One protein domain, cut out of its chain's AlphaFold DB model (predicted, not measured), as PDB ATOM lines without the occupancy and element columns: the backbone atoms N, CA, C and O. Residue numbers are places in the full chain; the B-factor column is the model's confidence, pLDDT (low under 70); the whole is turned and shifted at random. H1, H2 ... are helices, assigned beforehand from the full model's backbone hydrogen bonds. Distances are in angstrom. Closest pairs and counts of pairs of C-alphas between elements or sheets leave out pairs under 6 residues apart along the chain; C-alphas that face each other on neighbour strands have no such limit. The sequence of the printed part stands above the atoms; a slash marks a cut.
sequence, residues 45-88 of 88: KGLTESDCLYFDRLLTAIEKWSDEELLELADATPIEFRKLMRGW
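AT A GLANCE: This is residues 45 to 88 of the 88 residues of an uncharacterized protein of Vibrio sp. F13 (UniProt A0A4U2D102). Three helices follow one another round a loose triangle: the long H1 makes one side, H2 folds back from its far end, and H3 returns to H1, with its last turn packed on H1 near Tyr 54. The corner between H1 and H2, residues 63 to 68, sticks out free of the rest. The printed part has 44 residues with three named helices, in the order H1, H2, H3, and no named strand; the class is all helix. It is only just loose, close to compact, with a radius of gyration of the C-alphas of 11.2 A, and its outline is elongated, with spans of 36 by 22 by 14 A.

IN THESE COORDINATES: The printed part begins at Lys 45, with C-alpha at (267.819, 300.930, 369.295). H1 takes residues 49 to 64 and measures 21.8 A from first to last C-alpha; C-alpha 49 is at (258.017, 303.589, 374.289). H2 takes residues 67 to 75 and measures 12.4 A, and its C-alpha 67 is at (257.061, 320.041, 396.887). H3 takes residues 78 to 86, measures 11.8 A and ends with C-alpha 86 at (255.979, 302.991, 385.397).

HOW THE PARTS SIT: H1, the longest helix with 16 residues, touches H3. Their closest C-alphas, those of Tyr 54 and Arg 86, are 5.5 A apart, and their lines are about perpendicular, at 81 degrees. H1 and H2 are close but not clearly touching. Their closest C-alphas, those of Ile 62 and Leu 70, are 7.1 A apart, and the helices run opposite ways at a steep tilt of 47 degrees. H2 and H3 are also close but not clearly touching, with the C-alphas of Leu 73 and Phe 81 the closest at 6.5 A. They run opposite ways at a steep tilt of 52 degrees. In H1 and H2 every O i to N i+4 pair is within hydrogen-bond range; in H3 4 of 5 are.

THE WHOLE: The two C-alphas farthest apart are those of Lys 45 and Glu 68, at 36.8 A, while the first and last printed C-alphas, those of Lys 45 and Trp 88, are 24.1 A apart. The printed part has no cut and ends at residue 88, the chain's last residue. The links from H1 to H2 and from H2 to H3 are tight, with two residues in each. The mean pLDDT of the printed part is 88.7, and one residue, Trp 88, is under 70.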
ATOM      1  N   LYS A  45     269.205 300.786 369.774       89.94
ATOM      2  CA  LYS A  45     267.819 300.930 369.295       89.94
ATOM      3  C   LYS A  45     267.127 302.197 369.823       89.94
ATOM      4  O   LYS A  45     265.921 302.313 369.655       89.94
ATOM      5  N   GLY A  46     267.871 303.090 370.477       90.62
ATOM      6  CA  GLY A  46     267.316 304.247 371.177       90.62
ATOM      7  C   GLY A  46     266.447 303.878 372.385       90.62
ATOM      8  O   GLY A  46     266.529 302.765 372.933       90.62
ATOM      9  N   LEU A  47     265.637 304.839 372.820       92.19
ATOM     10  CA  LEU A  47     264.637 304.678 373.881       92.19
ATOM     11  C   LEU A  47     263.412 303.888 373.401       92.19
ATOM     12  O   LEU A  47     262.928 304.065 372.286       92.19
ATOM     13  N   THR A  48     262.894 303.008 374.259       92.06
ATOM     14  CA  THR A  48     261.618 302.329 374.003       92.06
ATOM     15  C   THR A  48     260.449 303.230 374.381       92.06
ATOM     16  O   THR A  48     260.596 304.141 375.192       92.06
ATOM     17  N   GLU A  49     259.255 302.911 373.889       91.56
ATOM     18  CA  GLU A  49     258.017 303.589 374.289       91.56
ATOM     19  C   GLU A  49     257.812 303.582 375.816       91.56
ATOM     20  O   GLU A  49     257.414 304.586 376.401       91.56
ATOM     21  N   SER A  50     258.189 302.486 376.485       90.25
ATOM     22  CA  SER A  50     258.135 302.386 377.947       90.25
ATOM     23  C   SER A  50     259.140 303.297 378.660       90.25
ATOM     24  O   SER A  50     258.838 303.812 379.735       90.25
ATOM     25  N   ASP A  51     260.321 303.520 378.068       89.88
ATOM     26  CA  ASP A  51     261.293 304.472 378.609       89.88
ATOM     27  C   ASP A  51     260.773 305.902 378.426       89.88
ATOM     28  O   ASP A  51     260.827 306.688 379.367       89.88
ATOM     29  N   CYS A  52     260.223 306.222 377.249       90.94
ATOM     30  CA  CYS A  52     259.625 307.528 376.971       90.94
ATOM     31  C   CYS A  52     258.497 307.842 377.957       90.94
ATOM     32  O   CYS A  52     258.509 308.906 378.564       90.94
ATOM     33  N   LEU A  53     257.583 306.895 378.184       91.62
ATOM     34  CA  LEU A  53     256.487 307.053 379.140       91.62
ATOM     35  C   LEU A  53     256.990 307.246 380.578       91.62
ATOM     36  O   LEU A  53     256.456 308.062 381.325       91.62
ATOM     37  N   TYR A  54     258.026 306.501 380.974       91.81
ATOM     38  CA  TYR A  54     258.647 306.656 382.287       91.81
ATOM     39  C   TYR A  54     259.256 308.054 382.465       91.81
ATOM     40  O   TYR A  54     259.032 308.694 383.490       91.81
ATOM     41  N   PHE A  55     260.009 308.539 381.475       91.56
ATOM     42  CA  PHE A  55     260.632 309.860 381.538       91.56
ATOM     43  C   PHE A  55     259.617 311.003 381.458       91.56
ATOM     44  O   PHE A  55     259.783 311.993 382.163       91.56
ATOM     45  N   ASP A  56     258.560 310.851 380.664       92.69
ATOM     46  CA  ASP A  56     257.460 311.812 380.573       92.69
ATOM     47  C   ASP A  56     256.745 311.984 381.922       92.69
ATOM     48  O   ASP A  56     256.562 313.102 382.405       92.69
ATOM     49  N   ARG A  57     256.447 310.874 382.607       92.69
ATOM     50  CA  ARG A  57     255.869 310.903 383.960       92.69
ATOM     51  C   ARG A  57     256.808 311.519 384.986       92.69
ATOM     52  O   ARG A  57     256.359 312.295 385.821       92.69
ATOM     53  N   LEU A  58     258.103 311.216 384.903       92.06
ATOM     54  CA  LEU A  58     259.116 311.789 385.788       92.06
ATOM     55  C   LEU A  58     259.210 313.316 385.624       92.06
ATOM     56  O   LEU A  58     259.244 314.046 386.612       92.06
ATOM     57  N   LEU A  59     259.236 313.799 384.376       93.06
ATOM     58  CA  LEU A  59     259.254 315.229 384.064       93.06
ATOM     59  C   LEU A  59     257.955 315.908 384.508       93.06
ATOM     60  O   LEU A  59     258.009 316.962 385.137       93.06
ATOM     61  N   THR A  60     256.809 315.272 384.256       92.88
ATOM     62  CA  THR A  60     255.494 315.769 384.677       92.88
ATOM     63  C   THR A  60     255.395 315.881 386.193       92.88
ATOM     64  O   THR A  60     254.916 316.899 386.683       92.88
ATOM     65  N   ALA A  61     255.873 314.883 386.943       91.75
ATOM     66  CA  ALA A  61     255.881 314.932 388.402       91.75
ATOM     67  C   ALA A  61     256.685 316.142 388.892       91.75
ATOM     68  O   ALA A  61     256.170 316.972 389.628       91.75
ATOM     69  N   ILE A  62     257.911 316.323 388.400       90.00
ATOM     70  CA  ILE A  62     258.761 317.452 388.811       90.00
ATOM     71  C   ILE A  62     258.158 318.805 388.418       90.00
ATOM     72  O   ILE A  62     258.318 319.783 389.144       90.00
ATOM     73  N   GLU A  63     257.469 318.887 387.280       89.81
ATOM     74  CA  GLU A  63     256.882 320.140 386.808       89.81
ATOM     75  C   GLU A  63     255.558 320.487 387.505       89.81
ATOM     76  O   GLU A  63     255.279 321.666 387.722       89.81
ATOM     77  N   LYS A  64     254.726 319.487 387.815       91.62
ATOM     78  CA  LYS A  64     253.326 319.694 388.217       91.62
ATOM     79  C   LYS A  64     253.025 319.360 389.672       91.62
ATOM     80  O   LYS A  64     252.042 319.891 390.180       91.62
ATOM     81  N   TRP A  65     253.800 318.492 390.312       91.00
ATOM     82  CA  TRP A  65     253.534 318.092 391.693       91.00
ATOM     83  C   TRP A  65     254.009 319.159 392.676       91.00
ATOM     84  O   TRP A  65     254.928 319.944 392.386       91.00
ATOM     85  N   SER A  66     253.355 319.195 393.835       89.12
ATOM     86  CA  SER A  66     253.775 320.028 394.955       89.12
ATOM     87  C   SER A  66     255.117 319.546 395.510       89.12
ATOM     88  O   SER A  66     255.561 318.424 395.257       89.12
ATOM     89  N   ASP A  67     255.792 320.409 396.262       86.00
ATOM     90  CA  ASP A  67     257.061 320.041 396.887       86.00
ATOM     91  C   ASP A  67     256.855 318.920 397.925       86.00
ATOM     92  O   ASP A  67     257.703 318.037 398.029       86.00
ATOM     93  N   GLU A  68     255.712 318.887 398.620       87.56
ATOM     94  CA  GLU A  68     255.335 317.796 399.529       87.56
ATOM     95  C   GLU A  68     255.172 316.461 398.795       87.56
ATOM     96  O   GLU A  68     255.749 315.462 399.215       87.56
ATOM     97  N   GLU A  69     254.460 316.439 397.664       89.25
ATOM     98  CA  GLU A  69     254.292 315.227 396.848       89.25
ATOM     99  C   GLU A  69     255.642 314.705 396.324       89.25
ATOM    100  O   GLU A  69     255.876 313.496 396.248       89.25
ATOM    101  N   LEU A  70     256.561 315.612 395.974       88.19
ATOM    102  CA  LEU A  70     257.913 315.252 395.543       88.19
ATOM    103  C   LEU A  70     258.784 314.731 396.695       88.19
ATOM    104  O   LEU A  70     259.614 313.847 396.465       88.19
ATOM    105  N   LEU A  71     258.604 315.245 397.914       87.62
ATOM    106  CA  LEU A  71     259.269 314.732 399.117       87.62
ATOM    107  C   LEU A  71     258.757 313.335 399.477       87.62
ATOM    108  O   LEU A  71     259.566 312.426 399.647       87.62
ATOM    109  N   GLU A  72     257.439 313.131 399.497       87.75
ATOM    110  CA  GLU A  72     256.837 311.809 399.722       87.75
ATOM    111  C   GLU A  72     257.329 310.790 398.690       87.75
ATOM    112  O   GLU A  72     257.669 309.650 399.017       87.75
ATOM    113  N   LEU A  73     257.428 311.213 397.428       87.00
ATOM    114  CA  LEU A  73     257.987 310.397 396.362       87.00
ATOM    115  C   LEU A  73     259.474 310.071 396.584       87.00
ATOM    116  O   LEU A  73     259.903 308.961 396.263       87.00
ATOM    117  N   ALA A  74     260.269 311.018 397.082       85.25
ATOM    118  CA  ALA A  74     261.688 310.811 397.365       85.25
ATOM    119  C   ALA A  74     261.918 309.854 398.547       85.25
ATOM    120  O   ALA A  74     262.899 309.105 398.535       85.25
ATOM    121  N   ASP A  75     260.999 309.843 399.514       87.38
ATOM    122  CA  ASP A  75     261.013 308.945 400.673       87.38
ATOM    123  C   ASP A  75     260.462 307.540 400.360       87.38
ATOM    124  O   ASP A  75     260.678 306.595 401.127       87.38
ATOM    125  N   ALA A  76     259.782 307.367 399.222       87.81
ATOM    126  CA  ALA A  76     259.239 306.084 398.796       87.81
ATOM    127  C   ALA A  76     260.336 305.029 398.576       87.81
ATOM    128  O   ALA A  76     261.453 305.305 398.122       87.81
ATOM    129  N   THR A  77     259.999 303.755 398.803       92.81
ATOM    130  CA  THR A  77     260.941 302.679 398.484       92.81
ATOM    131  C   THR A  77     261.223 302.635 396.974       92.81
ATOM    132  O   THR A  77     260.350 302.945 396.155       92.81
ATOM    133  N   PRO A  78     262.396 302.137 396.530       88.31
ATOM    134  CA  PRO A  78     262.706 302.030 395.101       88.31
ATOM    135  C   PRO A  78     261.709 301.187 394.289       88.31
ATOM    136  O   PRO A  78     261.707 301.229 393.055       88.31
ATOM    137  N   ILE A  79     260.921 300.340 394.953       88.00
ATOM    138  CA  ILE A  79     259.871 299.537 394.323       88.00
ATOM    139  C   ILE A  79     258.613 300.385 394.126       88.00
ATOM    140  O   ILE A  79     258.088 300.407 393.015       88.00
ATOM    141  N   GLU A  80     258.161 301.097 395.156       89.38
ATOM    142  CA  GLU A  80     256.992 301.984 395.094       89.38
ATOM    143  C   GLU A  80     257.209 303.124 394.103       89.38
ATOM    144  O   GLU A  80     256.376 303.329 393.222       89.38
ATOM    145  N   PHE A  81     258.383 303.756 394.146       90.12
ATOM    146  CA  PHE A  81     258.778 304.779 393.180       90.12
ATOM    147  C   PHE A  81     258.641 304.269 391.738       90.12
ATOM    148  O   PHE A  81     258.048 304.911 390.869       90.12
ATOM    149  N   ARG A  82     259.179 303.069 391.465       85.75
ATOM    150  CA  ARG A  82     259.129 302.474 390.123       85.75
ATOM    151  C   ARG A  82     257.715 302.108 389.709       85.75
ATOM    152  O   ARG A  82     257.403 302.296 388.538       85.75
ATOM    153  N   LYS A  83     256.886 301.592 390.620       88.12
ATOM    154  CA  LYS A  83     255.481 301.284 390.327       88.12
ATOM    155  C   LYS A  83     254.715 302.538 389.941       88.12
ATOM    156  O   LYS A  83     254.079 302.544 388.893       88.12
ATOM    157  N   LEU A  84     254.874 303.613 390.707       88.88
ATOM    158  CA  LEU A  84     254.205 304.883 390.453       88.88
ATOM    159  C   LEU A  84     254.609 305.475 389.096       88.88
ATOM    160  O   LEU A  84     253.761 305.759 388.254       88.88
ATOM    161  N   MET A  85     255.913 305.564 388.826       88.62
ATOM    162  CA  MET A  85     256.414 306.155 387.581       88.62
ATOM    163  C   MET A  85     256.194 305.258 386.358       88.62
ATOM    164  O   MET A  85     255.961 305.747 385.254       88.62
ATOM    165  N   ARG A  86     256.230 303.929 386.508       86.12
ATOM    166  CA  ARG A  86     255.979 302.991 385.397       86.12
ATOM    167  C   ARG A  86     254.509 302.603 385.243       86.12
ATOM    168  O   ARG A  86     254.149 302.107 384.180       86.12
ATOM    169  N   GLY A  87     253.642 302.936 386.199       77.25
ATOM    170  CA  GLY A  87     252.195 302.687 386.158       77.25
ATOM    171  C   GLY A  87     251.843 301.208 386.307       77.25
ATOM    172  O   GLY A  87     251.074 300.696 385.499       77.25
ATOM    173  N   TRP A  88     252.479 300.536 387.271       56.66
ATOM    174  CA  TRP A  88     252.308 299.112 387.592       56.66
ATOM    175  C   TRP A  88     251.515 298.907 388.878       56.66
ATOM    176  O   TRP A  88     251.805 299.632 389.858       56.66
TER     177      TRP A  88